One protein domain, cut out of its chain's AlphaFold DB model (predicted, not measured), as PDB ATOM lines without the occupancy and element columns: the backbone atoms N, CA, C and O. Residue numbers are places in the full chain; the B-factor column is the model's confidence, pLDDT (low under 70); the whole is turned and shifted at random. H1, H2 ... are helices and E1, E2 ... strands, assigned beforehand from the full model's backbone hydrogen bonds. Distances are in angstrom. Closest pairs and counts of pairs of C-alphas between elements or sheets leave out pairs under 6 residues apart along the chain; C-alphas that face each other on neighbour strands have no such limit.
ATOM      1  N   THR A  11     155.836 172.195  61.135       76.44
ATOM      2  CA  THR A  11     155.889 170.802  61.576       76.44
ATOM      3  C   THR A  11     157.122 170.162  60.981       76.44
ATOM      4  O   THR A  11     157.359 170.293  59.777       76.44
ATOM      5  N   TYR A  12     157.883 169.459  61.812       78.56
ATOM      6  CA  TYR A  12     159.129 168.832  61.411       78.56
ATOM      7  C   TYR A  12     159.063 167.322  61.586       78.56
ATOM      8  O   TYR A  12     158.586 166.831  62.607       78.56
ATOM      9  N   LEU A  13     159.590 166.603  60.601       78.81
ATOM     10  CA  LEU A  13     160.027 165.233  60.775       78.81
ATOM     11  C   LEU A  13     161.465 165.287  61.274       78.81
ATOM     12  O   LEU A  13     162.334 165.867  60.618       78.81
ATOM     13  N   ILE A  14     161.687 164.717  62.451       79.50
ATOM     14  CA  ILE A  14     162.995 164.697  63.084       79.50
ATOM     15  C   ILE A  14     163.649 163.347  62.825       79.50
ATOM     16  O   ILE A  14     163.090 162.303  63.158       79.50
ATOM     17  N   LYS A  15     164.859 163.379  62.277       81.19
ATOM     18  CA  LYS A  15     165.762 162.236  62.239       81.19
ATOM     19  C   LYS A  15     166.895 162.452  63.230       81.19
ATOM     20  O   LYS A  15     167.522 163.506  63.246       81.19
ATOM     21  N   ILE A  16     167.195 161.421  64.005       82.44
ATOM     22  CA  ILE A  16     168.347 161.369  64.903       82.44
ATOM     23  C   ILE A  16     169.342 160.393  64.274       82.44
ATOM     24  O   ILE A  16     169.041 159.208  64.140       82.44
ATOM     25  N   ASP A  17     170.498 160.887  63.830       81.44
ATOM     26  CA  ASP A  17     171.575 160.047  63.300       81.44
ATOM     27  C   ASP A  17     172.685 159.830  64.349       81.44
ATOM     28  O   ASP A  17     172.436 159.873  65.555       81.44
ATOM     29  N   GLN A  18     173.905 159.495  63.920       84.19
ATOM     30  CA  GLN A  18     175.024 159.277  64.839       84.19
ATOM     31  C   GLN A  18     175.600 160.574  65.424       84.19
ATOM     32  O   GLN A  18     176.096 160.549  66.546       84.19
ATOM     33  N   LYS A  19     175.558 161.688  64.685       87.69
ATOM     34  CA  LYS A  19     176.268 162.937  65.022       87.69
ATOM     35  C   LYS A  19     175.340 164.139  65.175       87.69
ATOM     36  O   LYS A  19     175.759 165.169  65.702       87.69
ATOM     37  N   SER A  20     174.107 164.043  64.698       87.19
ATOM     38  CA  SER A  20     173.192 165.165  64.605       87.19
ATOM     39  C   SER A  20     171.717 164.779  64.651       87.19
ATOM     40  O   SER A  20     171.303 163.653  64.366       87.19
ATOM     41  N   LEU A  21     170.920 165.786  64.984       84.81
ATOM     42  CA  LEU A  21     169.485 165.824  64.783       84.81
ATOM     43  C   LEU A  21     169.196 166.643  63.522       84.81
ATOM     44  O   LEU A  21     169.612 167.796  63.415       84.81
ATOM     45  N   ILE A  22     168.470 166.051  62.580       83.06
ATOM     46  CA  ILE A  22     168.065 166.660  61.312       83.06
ATOM     47  C   ILE A  22     166.555 166.877  61.347       83.06
ATOM     48  O   ILE A  22     165.797 165.947  61.607       83.06
ATOM     49  N   ALA A  23     166.119 168.098  61.067       81.94
ATOM     50  CA  ALA A  23     164.717 168.476  61.027       81.94
ATOM     51  C   ALA A  23     164.310 168.858  59.604       81.94
ATOM     52  O   ALA A  23     164.803 169.838  59.040       81.94
ATOM     53  N   LEU A  24     163.375 168.096  59.043       77.81
ATOM     54  CA  LEU A  24     162.798 168.349  57.727       77.81
ATOM     55  C   LEU A  24     161.386 168.889  57.894       77.81
ATOM     56  O   LEU A  24     160.540 168.254  58.518       77.81
ATOM     57  N   LYS A  25     161.113 170.073  57.353       80.69
ATOM     58  CA  LYS A  25     159.788 170.686  57.386       80.69
ATOM     59  C   LYS A  25     158.835 169.848  56.546       80.69
ATOM     60  O   LYS A  25     159.012 169.782  55.334       80.69
ATOM     61  N   ILE A  26     157.819 169.280  57.184       70.94
ATOM     62  CA  ILE A  26     156.823 168.378  56.586       70.94
ATOM     63  C   ILE A  26     155.409 168.953  56.540       70.94
ATOM     64  O   ILE A  26     154.532 168.365  55.919       70.94
ATOM     65  N   CYS A  27     155.162 170.092  57.177       72.25
ATOM     66  CA  CYS A  27     153.917 170.837  57.031       72.25
ATOM     67  C   CYS A  27     154.157 172.309  57.378       72.25
ATOM     68  O   CYS A  27     155.098 172.663  58.103       72.25
ATOM     69  N   GLY A  28     153.323 173.174  56.800       61.47
ATOM     70  CA  GLY A  28     153.233 174.584  57.169       61.47
ATOM     71  C   GLY A  28     152.647 174.796  58.568       61.47
ATOM     72  O   GLY A  28     152.721 173.921  59.428       61.47
ATOM     73  N   ASN A  29     152.093 175.988  58.792       55.94
ATOM     74  CA  ASN A  29     151.477 176.338  60.068       55.94
ATOM     75  C   ASN A  29     150.298 175.403  60.359       55.94
ATOM     76  O   ASN A  29     149.382 175.291  59.546       55.94
ATOM     77  N   ILE A  30     150.319 174.766  61.528       55.66
ATOM     78  CA  ILE A  30     149.140 174.109  62.089       55.66
ATOM     79  C   ILE A  30     148.455 175.138  62.987       55.66
ATOM     80  O   ILE A  30     149.040 175.551  63.990       55.66
ATOM     81  N   SER A  31     147.248 175.561  62.626       46.69
ATOM     82  CA  SER A  31     146.380 176.381  63.475       46.69
ATOM     83  C   SER A  31     145.120 175.606  63.854       46.69
ATOM     84  O   SER A  31     144.745 174.643  63.184       46.69
ATOM     85  N   LEU A  32     144.502 176.016  64.960       48.47
ATOM     86  CA  LEU A  32     143.170 175.568  65.364       48.47
ATOM     87  C   LEU A  32     142.118 176.133  64.397       48.47
ATOM     88  O   LEU A  32     142.338 177.211  63.857       48.47
ATOM     89  N   GLU A  33     140.999 175.421  64.227       42.38
ATOM     90  CA  GLU A  33     139.712 176.049  63.901       42.38
ATOM     91  C   GLU A  33     139.099 176.528  65.237       42.38
ATOM     92  O   GLU A  33     138.837 175.716  66.129       42.38
ATOM     93  N   SER A  34     138.932 177.836  65.415       38.38
ATOM     94  CA  SER A  34     138.108 178.469  66.449       38.38
ATOM     95  C   SER A  34     136.729 178.818  65.875       38.38
ATOM     96  O   SER A  34     136.607 179.089  64.683       38.38
ATOM     97  N   GLU A  35     135.669 178.859  66.689       39.50
ATOM     98  CA  GLU A  35     134.317 179.250  66.225       39.50
ATOM     99  C   GLU A  35     134.247 180.691  65.658       39.50
ATOM    100  O   GLU A  35     133.267 181.055  65.012       39.50
ATOM    101  N   PHE A  36     135.310 181.493  65.808       39.94
ATOM    102  CA  PHE A  36     135.465 182.820  65.195       39.94
ATOM    103  C   PHE A  36     136.186 182.802  63.822       39.94
ATOM    104  O   PHE A  36     136.387 183.855  63.213       39.94
ATOM    105  N   ASP A  37     136.550 181.632  63.280       43.16
ATOM    106  CA  ASP A  37     137.487 181.492  62.145       43.16
ATOM    107  C   ASP A  37     136.898 181.656  60.740       43.16
ATOM    108  O   ASP A  37     137.583 181.399  59.743       43.16
ATOM    109  N   TYR A  38     135.662 182.137  60.603       41.34
ATOM    110  CA  TYR A  38     135.048 182.306  59.279       41.34
ATOM    111  C   TYR A  38     135.852 183.259  58.365       41.34
ATOM    112  O   TYR A  38     135.823 183.132  57.141       41.34
ATOM    113  N   ILE A  39     136.622 184.184  58.954       39.25
ATOM    114  CA  ILE A  39     137.492 185.126  58.231       39.25
ATOM    115  C   ILE A  39     138.921 184.571  58.056       39.25
ATOM    116  O   ILE A  39     139.532 184.776  57.005       39.25
ATOM    117  N   TYR A  40     139.451 183.827  59.035       38.53
ATOM    118  CA  TYR A  40     140.838 183.329  59.029       38.53
ATOM    119  C   TYR A  40     141.053 182.193  58.012       38.53
ATOM    120  O   TYR A  40     142.047 182.174  57.280       38.53
ATOM    121  N   ASN A  41     140.057 181.311  57.862       39.94
ATOM    122  CA  ASN A  41     140.085 180.182  56.925       39.94
ATOM    123  C   ASN A  41     140.184 180.584  55.440       39.94
ATOM    124  O   ASN A  41     140.529 179.756  54.596       39.94
ATOM    125  N   LYS A  42     139.923 181.852  55.095       36.88
ATOM    126  CA  LYS A  42     140.043 182.354  53.716       36.88
ATOM    127  C   LYS A  42     141.495 182.652  53.310       36.88
ATOM    128  O   LYS A  42     141.793 182.672  52.117       36.88
ATOM    129  N   PHE A  43     142.393 182.859  54.281       34.47
ATOM    130  CA  PHE A  43     143.774 183.310  54.045       34.47
ATOM    131  C   PHE A  43     144.850 182.305  54.471       34.47
ATOM    132  O   PHE A  43     145.959 182.333  53.938       34.47
ATOM    133  N   THR A  44     144.538 181.378  55.375       38.84
ATOM    134  CA  THR A  44     145.448 180.292  55.755       38.84
ATOM    135  C   THR A  44     144.956 178.975  55.169       38.84
ATOM    136  O   THR A  44     143.855 178.537  55.480       38.84
ATOM    137  N   LYS A  45     145.776 178.306  54.343       40.91
ATOM    138  CA  LYS A  45     145.573 176.890  53.979       40.91
ATOM    139  C   LYS A  45     145.773 176.028  55.233       40.91
ATOM    140  O   LYS A  45     146.834 175.432  55.408       40.91
ATOM    141  N   VAL A  46     144.790 176.017  56.129       45.25
ATOM    142  CA  VAL A  46     144.761 175.118  57.282       45.25
ATOM    143  C   VAL A  46     144.472 173.722  56.745       45.25
ATOM    144  O   VAL A  46     143.490 173.495  56.038       45.25
ATOM    145  N   VAL A  47     145.379 172.786  57.003       49.03
ATOM    146  CA  VAL A  47     145.252 171.413  56.514       49.03
ATOM    147  C   VAL A  47     144.239 170.692  57.394       49.03
ATOM    148  O   VAL A  47     144.523 170.408  58.557       49.03
ATOM    149  N   LYS A  48     143.055 170.386  56.849       46.19
ATOM    150  CA  LYS A  48     142.091 169.479  57.489       46.19
ATOM    151  C   LYS A  48     142.698 168.076  57.522       46.19
ATOM    152  O   LYS A  48     142.865 167.448  56.478       46.19
ATOM    153  N   ARG A  49     143.085 167.606  58.708       53.38
ATOM    154  CA  ARG A  49     143.736 166.299  58.901       53.38
ATOM    155  C   ARG A  49     142.703 165.216  59.213       53.38
ATOM    156  O   ARG A  49     141.689 165.495  59.843       53.38
ATOM    157  N   LYS A  50     142.955 163.992  58.731       49.84
ATOM    158  CA  LYS A  50     142.072 162.823  58.909       49.84
ATOM    159  C   LYS A  50     141.903 162.444  60.392       49.84
ATOM    160  O   LYS A  50     142.679 162.867  61.244       49.84
ATOM    161  N   SER A  51     140.891 161.616  60.657       52.19
ATOM    162  CA  SER A  51     140.326 161.280  61.974       52.19
ATOM    163  C   SER A  51     141.291 160.714  63.026       52.19
ATOM    164  O   SER A  51     140.998 160.845  64.210       52.19
ATOM    165  N   ASP A  52     142.430 160.125  62.645       59.81
ATOM    166  CA  ASP A  52     143.413 159.598  63.604       59.81
ATOM    167  C   ASP A  52     144.633 160.516  63.760       59.81
ATOM    168  O   ASP A  52     145.676 160.351  63.124       59.81
ATOM    169  N   LEU A  53     144.527 161.490  64.657       63.00
ATOM    170  CA  LEU A  53     145.607 162.428  64.962       63.00
ATOM    171  C   LEU A  53     146.810 161.789  65.685       63.00
ATOM    172  O   LEU A  53     147.771 162.501  65.984       63.00
ATOM    173  N   ASN A  54     146.806 160.481  65.965       60.91
ATOM    174  CA  ASN A  54     147.995 159.785  66.463       60.91
ATOM    175  C   ASN A  54     148.918 159.313  65.336       60.91
ATOM    176  O   ASN A  54     150.099 159.071  65.581       60.91
ATOM    177  N   SER A  55     148.413 159.211  64.106       62.03
ATOM    178  CA  SER A  55     149.213 158.774  62.967       62.03
ATOM    179  C   SER A  55     150.084 159.907  62.420       62.03
ATOM    180  O   SER A  55     149.590 160.967  62.030       62.03
ATOM    181  N   LEU A  56     151.398 159.668  62.345       63.62
ATOM    182  CA  LEU A  56     152.387 160.631  61.845       63.62
ATOM    183  C   LEU A  56     152.084 161.096  60.413       63.62
ATOM    184  O   LEU A  56     152.294 162.264  60.090       63.62
ATOM    185  N   SER A  57     151.557 160.209  59.563       64.06
ATOM    186  CA  SER A  57     151.249 160.519  58.160       64.06
ATOM    187  C   SER A  57     150.198 161.617  58.014       64.06
ATOM    188  O   SER A  57     150.238 162.372  57.046       64.06
ATOM    189  N   ASN A  58     149.324 161.789  59.008       66.12
ATOM    190  CA  ASN A  58     148.335 162.863  59.007       66.12
ATOM    191  C   ASN A  58     148.967 164.245  59.221       66.12
ATOM    192  O   ASN A  58     148.330 165.249  58.924       66.12
ATOM    193  N   TYR A  59     150.218 164.318  59.683       68.00
ATOM    194  CA  TYR A  59     150.941 165.572  59.887       68.00
ATOM    195  C   TYR A  59     151.783 166.017  58.687       68.00
ATOM    196  O   TYR A  59     152.302 167.133  58.721       68.00
ATOM    197  N   ILE A  60     151.913 165.193  57.642       71.25
ATOM    198  CA  ILE A  60     152.781 165.451  56.488       71.25
ATOM    199  C   ILE A  60     151.929 165.938  55.306       71.25
ATOM    200  O   ILE A  60     151.043 165.219  54.852       71.25
ATOM    201  N   ASP A  61     152.207 167.131  54.764       73.50
ATOM    202  CA  ASP A  61     151.557 167.550  53.513       73.50
ATOM    203  C   ASP A  61     152.073 166.686  52.360       73.50
ATOM    204  O   ASP A  61     153.282 166.498  52.208       73.50
ATOM    205  N   GLU A  62     151.186 166.279  51.454       72.25
ATOM    206  CA  GLU A  62     151.548 165.472  50.280       72.25
ATOM    207  C   GLU A  62     152.672 166.087  49.432       72.25
ATOM    208  O   GLU A  62     153.497 165.368  48.870       72.25
ATOM    209  N   LYS A  63     152.762 167.423  49.363       74.56
ATOM    210  CA  LYS A  63     153.865 168.097  48.657       74.56
ATOM    211  C   LYS A  63     155.232 167.748  49.254       74.56
ATOM    212  O   LYS A  63     156.196 167.645  48.509       74.56
ATOM    213  N   TYR A  64     155.317 167.557  50.573       70.94
ATOM    214  CA  TYR A  64     156.551 167.175  51.256       70.94
ATOM    215  C   TYR A  64     156.838 165.682  51.115       70.94
ATOM    216  O   TYR A  64     158.002 165.317  51.043       70.94
ATOM    217  N   ILE A  65     155.807 164.840  50.971       69.06
ATOM    218  CA  ILE A  65     155.976 163.425  50.587       69.06
ATOM    219  C   ILE A  65     156.635 163.317  49.204       69.06
ATOM    220  O   ILE A  65     157.466 162.451  48.984       69.06
ATOM    221  N   LYS A  66     156.282 164.210  48.270       69.19
ATOM    222  CA  LYS A  66     156.889 164.248  46.929       69.19
ATOM    223  C   LYS A  66     158.272 164.906  46.906       69.19
ATOM    224  O   LYS A  66     159.079 164.573  46.049       69.19
ATOM    225  N   LEU A  67     158.520 165.869  47.799       68.25
ATOM    226  CA  LEU A  67     159.802 166.582  47.896       68.25
ATOM    227  C   LEU A  67     160.880 165.763  48.605       68.25
ATOM    228  O   LEU A  67     162.047 165.881  48.250       68.25
ATOM    229  N   TYR A  68     160.501 164.981  49.613       67.69
ATOM    230  CA  TYR A  68     161.426 164.124  50.334       67.69
ATOM    231  C   TYR A  68     161.228 162.694  49.883       67.69
ATOM    232  O   TYR A  68     160.176 162.101  50.114       67.69
ATOM    233  N   ASP A  69     162.276 162.107  49.325       64.50
ATOM    234  CA  ASP A  69     162.362 160.661  49.310       64.50
ATOM    235  C   ASP A  69     162.535 160.190  50.763       64.50
ATOM    236  O   ASP A  69     163.622 160.254  51.343       64.50
ATOM    237  N   LEU A  70     161.431 159.775  51.391       58.28
ATOM    238  CA  LEU A  70     161.425 159.303  52.777       58.28
ATOM    239  C   LEU A  70     162.255 158.021  52.951       58.28
ATOM    240  O   LEU A  70     162.691 157.740  54.069       58.28
ATOM    241  N   SER A  71     162.532 157.282  51.868       53.84
ATOM    242  CA  SER A  71     163.481 156.160  51.889       53.84
ATOM    243  C   SER A  71     164.937 156.630  52.044       53.84
ATOM    244  O   SER A  71     165.806 155.864  52.453       53.84
ATOM    245  N   TYR A  72     165.181 157.927  51.824       50.75
ATOM    246  CA  TYR A  72     166.485 158.575  51.819       50.75
ATOM    247  C   TYR A  72     166.562 159.762  52.793       50.75
ATOM    248  O   TYR A  72     167.241 160.757  52.537       50.75
ATOM    249  N   LEU A  73     165.971 159.647  53.991       53.53
ATOM    250  CA  LEU A  73     166.174 160.591  55.111       53.53
ATOM    251  C   LEU A  73     167.661 160.717  55.550       53.53
ATOM    252  O   LEU A  73     167.962 161.282  56.596       53.53
ATOM    253  N   ALA A  74     168.620 160.145  54.819       48.72
ATOM    254  CA  ALA A  74     170.047 160.098  55.119       48.72
ATOM    255  C   ALA A  74     170.934 161.087  54.369       48.72
ATOM    256  O   ALA A  74     172.068 161.268  54.804       48.72
ATOM    257  N   SER A  75     170.463 161.747  53.312       59.03
ATOM    258  CA  SER A  75     171.313 162.666  52.553       59.03
ATOM    259  C   SER A  75     171.171 164.121  53.008       59.03
ATOM    260  O   SER A  75     170.067 164.633  53.210       59.03
ATOM    261  N   ASP A  76     172.304 164.830  53.078       62.84
ATOM    262  CA  ASP A  76     172.342 166.283  53.294       62.84
ATOM    263  C   ASP A  76     171.613 167.056  52.165       62.84
ATOM    264  O   ASP A  76     171.238 168.214  52.348       62.84
ATOM    265  N   THR A  77     171.328 166.417  51.018       60.62
ATOM    266  CA  THR A  77     170.554 167.009  49.911       60.62
ATOM    267  C   THR A  77     169.132 167.406  50.312       60.62
ATOM    268  O   THR A  77     168.611 168.376  49.775       60.62
ATOM    269  N   ASN A  78     168.519 166.749  51.302       62.56
ATOM    270  CA  ASN A  78     167.171 167.102  51.767       62.56
ATOM    271  C   ASN A  78     167.127 168.420  52.564       62.56
ATOM    272  O   ASN A  78     166.067 169.041  52.690       62.56
ATOM    273  N   LEU A  79     168.260 168.887  53.099       66.38
ATOM    274  CA  LEU A  79     168.320 170.163  53.817       66.38
ATOM    275  C   LEU A  79     168.145 171.361  52.872       66.38
ATOM    276  O   LEU A  79     167.581 172.373  53.283       66.38
ATOM    277  N   SER A  80     168.563 171.256  51.606       68.25
ATOM    278  CA  SER A  80     168.480 172.368  50.645       68.25
ATOM    279  C   SER A  80     167.061 172.608  50.112       68.25
ATOM    280  O   SER A  80     166.756 173.712  49.658       68.25
ATOM    281  N   CYS A  81     166.162 171.623  50.229       68.94
ATOM    282  CA  CYS A  81     164.778 171.711  49.753       68.94
ATOM    283  C   CYS A  81     163.937 172.771  50.486       68.94
ATOM    284  O   CYS A  81     162.915 173.224  49.967       68.94
ATOM    285  N   SER A  82     164.327 173.179  51.698       75.25
ATOM    286  CA  SER A  82     163.658 174.263  52.417       75.25
ATOM    287  C   SER A  82     164.608 174.993  53.355       75.25
ATOM    288  O   SER A  82     165.239 174.373  54.199       75.25
ATOM    289  N   LYS A  83     164.595 176.332  53.323       78.19
ATOM    290  CA  LYS A  83     165.311 177.174  54.305       78.19
ATOM    291  C   LYS A  83     164.869 176.941  55.755       78.19
ATOM    292  O   LYS A  83     165.555 177.360  56.677       78.19
ATOM    293  N   ALA A  84     163.699 176.334  55.954       79.75
ATOM    294  CA  ALA A  84     163.194 175.985  57.273       79.75
ATOM    295  C   ALA A  84     163.773 174.668  57.808       79.75
ATOM    296  O   ALA A  84     163.628 174.418  59.002       79.75
ATOM    297  N   ASN A  85     164.382 173.838  56.951       81.88
ATOM    298  CA  ASN A  85     165.072 172.619  57.366       81.88
ATOM    299  C   ASN A  85     166.351 173.005  58.105       81.88
ATOM    300  O   ASN A  85     167.004 173.992  57.765       81.88
ATOM    301  N   PHE A  86     166.714 172.235  59.123       84.00
ATOM    302  CA  PHE A  86     167.912 172.524  59.899       84.00
ATOM    303  C   PHE A  86     168.552 171.251  60.444       84.00
ATOM    304  O   PHE A  86     167.929 170.193  60.528       84.00
ATOM    305  N   LYS A  87     169.817 171.384  60.833       86.38
ATOM    306  CA  LYS A  87     170.628 170.336  61.445       86.38
ATOM    307  C   LYS A  87     171.250 170.892  62.718       86.38
ATOM    308  O   LYS A  87     171.805 171.989  62.702       86.38
ATOM    309  N   ILE A  88     171.145 170.146  63.810       87.06
ATOM    310  CA  ILE A  88     171.808 170.447  65.078       87.06
ATOM    311  C   ILE A  88     172.773 169.302  65.350       87.06
ATOM    312  O   ILE A  88     172.354 168.173  65.592       87.06
ATOM    313  N   GLU A  89     174.068 169.582  65.287       90.94
ATOM    314  CA  GLU A  89     175.079 168.615  65.709       90.94
ATOM    315  C   GLU A  89     174.980 168.391  67.216       90.94
ATOM    316  O   GLU A  89     174.867 169.351  67.983       90.94
ATOM    317  N   PHE A  90     175.077 167.137  67.657       91.25
ATOM    318  CA  PHE A  90     175.030 166.821  69.080       91.25
ATOM    319  C   PHE A  90     176.155 167.502  69.843       91.25
ATOM    320  O   PHE A  90     175.929 167.869  70.988       91.25
ATOM    321  N   SER A  91     177.316 167.723  69.208       92.69
ATOM    322  CA  SER A  91     178.462 168.487  69.730       92.69
ATOM    323  C   SER A  91     178.086 169.900  70.199       92.69
ATOM    324  O   SER A  91     178.634 170.384  71.188       92.69
ATOM    325  N   LYS A  92     177.118 170.530  69.525       93.25
ATOM    326  CA  LYS A  92     176.664 171.907  69.770       93.25
ATOM    327  C   LYS A  92     175.517 171.995  70.774       93.25
ATOM    328  O   LYS A  92     175.168 173.096  71.193       93.25
ATOM    329  N   ILE A  93     174.909 170.869  71.152       93.00
ATOM    330  CA  ILE A  93     173.868 170.848  72.183       93.00
ATOM    331  C   ILE A  93     174.536 171.013  73.548       93.00
ATOM    332  O   ILE A  93     175.389 170.210  73.931       93.00
ATOM    333  N   LYS A  94     174.129 172.061  74.267       94.31
ATOM    334  CA  LYS A  94     174.551 172.377  75.635       94.31
ATOM    335  C   LYS A  94     173.675 171.653  76.646       94.31
ATOM    336  O   LYS A  94     174.185 170.979  77.534       94.31
ATOM    337  N   THR A  95     172.357 171.765  76.485       94.06
ATOM    338  CA  THR A  95     171.379 171.123  77.364       94.06
ATOM    339  C   THR A  95     170.209 170.570  76.558       94.06
ATOM    340  O   THR A  95     169.881 171.050  75.467       94.06
ATOM    341  N   ILE A  96     169.593 169.515  77.091       92.75
ATOM    342  CA  ILE A  96     168.350 168.960  76.565       92.75
ATOM    343  C   ILE A  96     167.447 168.504  77.712       92.75
ATOM    344  O   ILE A  96     167.888 167.795  78.630       92.75
ATOM    345  N   ASP A  97     166.183 168.914  77.639       94.88
ATOM    346  CA  ASP A  97     165.164 168.646  78.649       94.88
ATOM    347  C   ASP A  97     163.836 168.212  78.015       94.88
ATOM    348  O   ASP A  97     163.496 168.623  76.900       94.88
ATOM    349  N   PHE A  98     163.075 167.394  78.741       92.88
ATOM    350  CA  PHE A  98     161.731 166.976  78.360       92.88
ATOM    351  C   PHE A  98     160.706 167.486  79.370       92.88
ATOM    352  O   PHE A  98     160.703 167.115  80.542       92.88
ATOM    353  N   LYS A  99     159.752 168.277  78.882       92.38
ATOM    354  CA  LYS A  99     158.609 168.748  79.661       92.38
ATOM    355  C   LYS A  99     157.346 168.030  79.216       92.38
ATOM    356  O   LYS A  99     156.761 168.369  78.189       92.38
ATOM    357  N   LYS A 100     156.867 167.101  80.048       90.00
ATOM    358  CA  LYS A 100     155.601 166.371  79.834       90.00
ATOM    359  C   LYS A 100     154.363 167.280  79.838       90.00
ATOM    360  O   LYS A 100     153.302 166.913  79.348       90.00
ATOM    361  N   THR A 101     154.480 168.490  80.384       86.25
ATOM    362  CA  THR A 101     153.383 169.466  80.394       86.25
ATOM    363  C   THR A 101     152.960 169.843  78.974       86.25
ATOM    364  O   THR A 101     153.800 170.267  78.168       86.25
ATOM    365  N   LYS A 102     151.652 169.764  78.706       73.69
ATOM    366  CA  LYS A 102     151.049 170.262  77.466       73.69
ATOM    367  C   LYS A 102     151.351 171.748  77.274       73.69
ATOM    368  O   LYS A 102     151.443 172.503  78.245       73.69
ATOM    369  N   LYS A 103     151.518 172.174  76.021       77.12
ATOM    370  CA  LYS A 103     151.701 173.594  75.702       77.12
ATOM    371  C   LYS A 103     150.333 174.261  75.599       77.12
ATOM    372  O   LYS A 103     149.505 173.854  74.782       77.12
ATOM    373  N   TYR A 104     150.102 175.288  76.415       70.25
ATOM    374  CA  TYR A 104     148.914 176.132  76.289       70.25
ATOM    375  C   TYR A 104     148.825 176.716  74.870       70.25
ATOM    376  O   TYR A 104     149.843 177.083  74.284       70.25
ATOM    377  N   GLY A 105     147.614 176.759  74.309       70.31
ATOM    378  CA  GLY A 105     147.367 177.231  72.939       70.31
ATOM    379  C   GLY A 105     147.433 176.159  71.839       70.31
ATOM    380  O   GLY A 105     147.207 176.487  70.683       70.31
ATOM    381  N   MET A 106     147.690 174.884  72.169       68.56
ATOM    382  CA  MET A 106     147.672 173.772  71.193       68.56
ATOM    383  C   MET A 106     146.285 173.135  70.975       68.56
ATOM    384  O   MET A 106     146.132 172.277  70.107       68.56
ATOM    385  N   GLY A 107     145.281 173.532  71.766       67.44
ATOM    386  CA  GLY A 107     143.916 172.991  71.723       67.44
ATOM    387  C   GLY A 107     143.870 171.459  71.777       67.44
ATOM    388  O   GLY A 107     144.528 170.847  72.618       67.44
ATOM    389  N   TYR A 108     143.087 170.847  70.885       68.31
ATOM    390  CA  TYR A 108     142.829 169.398  70.860       68.31
ATOM    391  C   TYR A 108     143.921 168.574  70.165       68.31
ATOM    392  O   TYR A 108     143.797 167.353  70.098       68.31
ATOM    393  N   ILE A 109     144.968 169.208  69.622       73.12
ATOM    394  CA  ILE A 109     146.041 168.490  68.924       73.12
ATOM    395  C   ILE A 109     146.724 167.559  69.935       73.12
ATOM    396  O   ILE A 109     147.303 168.054  70.911       73.12
ATOM    397  N   PRO A 110     146.686 166.228  69.740       76.50
ATOM    398  CA  PRO A 110     147.331 165.310  70.657       76.50
ATOM    399  C   PRO A 110     148.841 165.522  70.615       76.50
ATOM    400  O   PRO A 110     149.458 165.613  69.552       76.50
ATOM    401  N   HIS A 111     149.421 165.653  71.801       82.56
ATOM    402  CA  HIS A 111     150.854 165.764  72.000       82.56
ATOM    403  C   HIS A 111     151.207 165.286  73.405       82.56
ATOM    404  O   HIS A 111     150.427 165.457  74.350       82.56
ATOM    405  N   THR A 112     152.394 164.708  73.550       83.38
ATOM    406  CA  THR A 112     152.860 164.093  74.806       83.38
ATOM    407  C   THR A 112     153.731 165.014  75.652       83.38
ATOM    408  O   THR A 112     154.030 164.704  76.805       83.38
ATOM    409  N   GLY A 113     154.125 166.161  75.104       87.69
ATOM    410  CA  GLY A 113     154.948 167.143  75.792       87.69
ATOM    411  C   GLY A 113     155.861 167.878  74.827       87.69
ATOM    412  O   GLY A 113     155.525 168.078  73.654       87.69
ATOM    413  N   ARG A 114     156.999 168.329  75.348       89.44
ATOM    414  CA  ARG A 114     157.927 169.207  74.642       89.44
ATOM    415  C   ARG A 114     159.373 168.855  74.938       89.44
ATOM    416  O   ARG A 114     159.728 168.712  76.105       89.44
ATOM    417  N   ILE A 115     160.201 168.786  73.904       89.94
ATOM    418  CA  ILE A 115     161.656 168.703  74.029       89.94
ATOM    419  C   ILE A 115     162.229 170.104  73.868       89.94
ATOM    420  O   ILE A 115     161.942 170.791  72.889       89.94
ATOM    421  N   ILE A 116     163.039 170.528  74.829       91.50
ATOM    422  CA  ILE A 116     163.761 171.795  74.783       91.50
ATOM    423  C   ILE A 116     165.220 171.467  74.503       91.50
ATOM    424  O   ILE A 116     165.845 170.745  75.276       91.50
ATOM    425  N   VAL A 117     165.743 171.976  73.389       89.56
ATOM    426  CA  VAL A 117     167.138 171.802  72.974       89.56
ATOM    427  C   VAL A 117     167.822 173.157  73.005       89.56
ATOM    428  O   VAL A 117     167.448 174.066  72.258       89.56
ATOM    429  N   GLU A 118     168.846 173.276  73.835       92.31
ATOM    430  CA  GLU A 118     169.682 174.465  73.915       92.31
ATOM    431  C   GLU A 118     171.008 174.229  73.189       92.31
ATOM    432  O   GLU A 118     171.755 173.304  73.510       92.31
ATOM    433  N   SER A 119     171.309 175.082  72.213       89.12
ATOM    434  CA  SER A 119     172.602 175.137  71.525       89.12
ATOM    435  C   SER A 119     173.110 176.585  71.469       89.12
ATOM    436  O   SER A 119     173.333 177.203  72.512       89.12
ATOM    437  N   ASP A 120     173.250 177.164  70.276       89.06
ATOM    438  CA  ASP A 120     173.466 178.609  70.089       89.06
ATOM    439  C   ASP A 120     172.172 179.406  70.314       89.06
ATOM    440  O   ASP A 120     172.196 180.603  70.584       89.06
ATOM    441  N   LYS A 121     171.030 178.718  70.228       87.00
ATOM    442  CA  LYS A 121     169.697 179.227  70.543       87.00
ATOM    443  C   LYS A 121     168.879 178.150  71.250       87.00
ATOM    444  O   LYS A 121     169.184 176.959  71.146       87.00
ATOM    445  N   ILE A 122     167.812 178.568  71.919       86.50
ATOM    446  CA  ILE A 122     166.845 177.656  72.535       86.50
ATOM    447  C   ILE A 122     165.782 177.299  71.493       86.50
ATOM    448  O   ILE A 122     165.135 178.184  70.933       86.50
ATOM    449  N   ASN A 123     165.601 176.004  71.237       85.19
ATOM    450  CA  ASN A 123     164.532 175.482  70.389       85.19
ATOM    451  C   ASN A 123     163.578 174.635  71.236       85.19
ATOM    452  O   ASN A 123     164.014 173.784  72.008       85.19
ATOM    453  N   GLU A 124     162.276 174.852  71.073       86.81
ATOM    454  CA  GLU A 124     161.222 174.083  71.738       86.81
ATOM    455  C   GLU A 124     160.458 173.271  70.684       86.81
ATOM    456  O   GLU A 124     159.824 173.837  69.793       86.81
ATOM    457  N   PHE A 125     160.502 171.945  70.797       86.31
ATOM    458  CA  PHE A 125     159.829 171.009  69.901       86.31
ATOM    459  C   PHE A 125     158.645 170.361  70.604       86.31
ATOM    460  O   PHE A 125     158.810 169.706  71.629       86.31
ATOM    461  N   ILE A 126     157.448 170.520  70.047       86.19
ATOM    462  CA  ILE A 126     156.237 169.873  70.558       86.19
ATOM    463  C   ILE A 126     156.148 168.469  69.960       86.19
ATOM    464  O   ILE A 126     156.214 168.308  68.741       86.19
ATOM    465  N   LEU A 127     155.983 167.460  70.813       84.56
ATOM    466  CA  LEU A 127     155.911 166.060  70.402       84.56
ATOM    467  C   LEU A 127     154.481 165.695  70.002       84.56
ATOM    468  O   LEU A 127     153.656 165.402  70.862       84.56
ATOM    469  N   LEU A 128     154.182 165.758  68.706       82.19
ATOM    470  CA  LEU A 128     152.846 165.492  68.163       82.19
ATOM    471  C   LEU A 128     152.485 163.998  68.203       82.19
ATOM    472  O   LEU A 128     153.339 163.138  67.983       82.19
ATOM    473  N   GLY A 129     151.206 163.697  68.421       75.56
ATOM    474  CA  GLY A 129     150.693 162.332  68.548       75.56
ATOM    475  C   GLY A 129     151.061 161.696  69.891       75.56
ATOM    476  O   GLY A 129     151.067 162.374  70.919       75.56
ATOM    477  N   ASN A 130     151.362 160.395  69.874       78.06
ATOM    478  CA  ASN A 130     151.701 159.596  71.055       78.06
ATOM    479  C   ASN A 130     153.180 159.165  71.047       78.06
ATOM    480  O   ASN A 130     153.492 157.988  70.901       78.06
ATOM    481  N   GLN A 131     154.097 160.130  71.131       81.44
ATOM    482  CA  GLN A 131     155.542 159.868  71.155       81.44
ATOM    483  C   GLN A 131     156.078 159.837  72.590       81.44
ATOM    484  O   GLN A 131     155.739 160.716  73.386       81.44
ATOM    485  N   ASP A 132     156.959 158.894  72.922       84.44
ATOM    486  CA  ASP A 132     157.609 158.877  74.236       84.44
ATOM    487  C   ASP A 132     158.763 159.891  74.291       84.44
ATOM    488  O   ASP A 132     159.848 159.698  73.739       84.44
ATOM    489  N   GLY A 133     158.526 161.009  74.980       85.25
ATOM    490  CA  GLY A 133     159.528 162.057  75.136       85.25
ATOM    491  C   GLY A 133     160.736 161.658  75.987       85.25
ATOM    492  O   GLY A 133     161.821 162.184  75.751       85.25
ATOM    493  N   ASN A 134     160.590 160.725  76.934       89.31
ATOM    494  CA  ASN A 134     161.724 160.234  77.720       89.31
ATOM    495  C   ASN A 134     162.621 159.330  76.874       89.31
ATOM    496  O   ASN A 134     163.843 159.435  76.962       89.31
ATOM    497  N   GLU A 135     162.031 158.479  76.033       88.56
ATOM    498  CA  GLU A 135     162.788 157.641  75.098       88.56
ATOM    499  C   GLU A 135     163.604 158.505  74.126       88.56
ATOM    500  O   GLU A 135     164.815 158.318  73.990       88.56
ATOM    501  N   ILE A 136     162.974 159.526  73.533       87.88
ATOM    502  CA  ILE A 136     163.642 160.486  72.641       87.88
ATOM    503  C   ILE A 136     164.765 161.234  73.375       87.88
ATOM    504  O   ILE A 136     165.875 161.360  72.851       87.88
ATOM    505  N   LEU A 137     164.501 161.715  74.595       90.88
ATOM    506  CA  LEU A 137     165.496 162.401  75.419       90.88
ATOM    507  C   LEU A 137     166.715 161.505  75.687       90.88
ATOM    508  O   LEU A 137     167.854 161.941  75.510       90.88
ATOM    509  N   ASN A 138     166.480 160.256  76.088       90.50
ATOM    510  CA  ASN A 138     167.531 159.285  76.386       90.50
ATOM    511  C   ASN A 138     168.339 158.915  75.142       90.50
ATOM    512  O   ASN A 138     169.569 158.826  75.212       90.50
ATOM    513  N   LEU A 139     167.677 158.763  73.994       88.25
ATOM    514  CA  LEU A 139     168.339 158.527  72.717       88.25
ATOM    515  C   LEU A 139     169.303 159.675  72.382       88.25
ATOM    516  O   LEU A 139     170.475 159.422  72.103       88.25
ATOM    517  N   ILE A 140     168.850 160.930  72.469       89.12
ATOM    518  CA  ILE A 140     169.694 162.098  72.166       89.12
ATOM    519  C   ILE A 140     170.850 162.213  73.167       89.12
ATOM    520  O   ILE A 140     171.993 162.393  72.749       89.12
ATOM    521  N   ARG A 141     170.596 162.043  74.471       91.75
ATOM    522  CA  ARG A 141     171.647 162.067  75.505       91.75
ATOM    523  C   ARG A 141     172.710 160.999  75.273       91.75
ATOM    524  O   ARG A 141     173.898 161.286  75.383       91.75
ATOM    525  N   THR A 142     172.298 159.794  74.887       91.12
ATOM    526  CA  THR A 142     173.230 158.714  74.540       91.12
ATOM    527  C   THR A 142     174.137 159.138  73.386       91.12
ATOM    528  O   THR A 142     175.352 158.994  73.476       91.12
ATOM    529  N   LYS A 143     173.582 159.739  72.327       87.62
ATOM    530  CA  LYS A 143     174.384 160.252  71.205       87.62
ATOM    531  C   LYS A 143     175.292 161.422  71.591       87.62
ATOM    532  O   LYS A 143     176.387 161.532  71.052       87.62
ATOM    533  N   MET A 144     174.871 162.273  72.528       88.50
ATOM    534  CA  MET A 144     175.705 163.355  73.062       88.50
ATOM    535  C   MET A 144     176.893 162.847  73.889       88.50
ATOM    536  O   MET A 144     177.917 163.522  73.901       88.50
ATOM    537  N   ASN A 145     176.761 161.696  74.559       83.88
ATOM    538  CA  ASN A 145     177.788 161.119  75.434       83.88
ATOM    539  C   ASN A 145     178.776 160.192  74.714       83.88
ATOM    540  O   ASN A 145     179.848 159.937  75.245       83.88
ATOM    541  N   LEU A 146     178.451 159.700  73.514       64.44
ATOM    542  CA  LEU A 146     179.354 158.903  72.665       64.44
ATOM    543  C   LEU A 146     180.446 159.762  71.979       64.44
ATOM    544  O   LEU A 146     180.859 159.456  70.861       64.44
ATOM    545  N   ARG A 147     180.854 160.863  72.622       54.12
ATOM    546  CA  ARG A 147     181.899 161.789  72.164       54.12
ATOM    547  C   ARG A 147     183.285 161.301  72.553       54.12
ATOM    548  O   ARG A 147     183.418 160.763  73.672       54.12
TER     549      ARG A 147
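What this domain is: This is residues 11 to 147 of the 147 residues of an uncharacterized protein of Flavobacteriaceae bacterium (UniProt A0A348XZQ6). Two small sheets of three strands each, E4 E5 E6 and E1 E2 E3, are placed with the edge strands E6 and E1 near each other, and the helix H4 covers one face of E4 E5 E6 and reaches E1 E2 E3 with its residues 136 to 144. Three short helices, H1, H2 and H3, graze E1 E2 E3, and a long loop, residues 28 to 55, runs out to one end of the domain. The 137 printed residues hold four named helices and six named strands, in the order E1 E2 H1 H2 H3 E3 E4 E5 E6 H4, with both sheets antiparallel. The class is mixed, helices and strands, with 65 residues, under half, in named elements. The whole is compact, with a radius of gyration of the C-alphas of 16.0 A, yet elongated, spanning 52 by 34 by 27 A.

Where its parts are: E4 is residues 95 to 99, E5 is 111 to 118, 20.8 A long, and E6 is 122 to 128, 19.1 A long. H4, residues 133 to 145, is 18.3 A long and ends at C-alpha 145 (177.788, 161.119, 75.434). E1, residues 11 to 16, begins at C-alpha 11 (155.889, 170.802, 61.576) and is 16.0 A long. E2 is residues 20 to 27, 21.5 A long, and E3 is 86 to 89. H1 is residues 56 to 59, H2 is 62 to 67 and H3 is 77 to 80.

How they stand to each other: E4, E5 and E6 form a meander, each strand the antiparallel neighbour of the one before; E4 and E5, and E5 and E6, are hairpins. N 97 and O 116 are 3.0 A apart, and N 115 and O 125 2.8 A, within hydrogen-bond range. H4 is on this sheet, making two layers, a helix on one face of a sheet. Its height over the sheet is 9.9 A, over E4 and E5, and it runs along the strands, at 6 degrees to E4 on the local plane. The closest C-alphas of E4 and H4 are those of Phe 98 and Gly 133, 6.3 A apart. H4 is also on the sheet E1 E2 E3; the closest C-alphas of E1 and H4 are those of Ile 16 and Ile 140, 7.4 A apart. In that sheet E2 is the inner strand, antiparallel to both neighbours, and E1 and E2 are a hairpin: N 13 and O 24 are 2.8 A apart, and N 23 and O 86 2.8 A, within hydrogen-bond range. H1, H2 and H3 each only graze this sheet; the closest C-alphas of E2 and H2 are those of Ile 26 and Tyr 64, 5.5 A apart. No helix touches another. In H2 and H4 every O i to N i+4 pair is within hydrogen-bond range; H1 and H3 are too short for such a pair.

The domain as a whole: The C-alphas farthest apart are those of Tyr 38 and Arg 147, 52.7 A. The printed part has no cut and ends at the chain's last residue. The links E2 to H1, with 28 residues, and E4 to E5, with 11, are long. The mean pLDDT of the printed part is 72.6; 54 residues are under 70, namely 28 to 59, 65 to 81, 106 to 108 and 146 to 147.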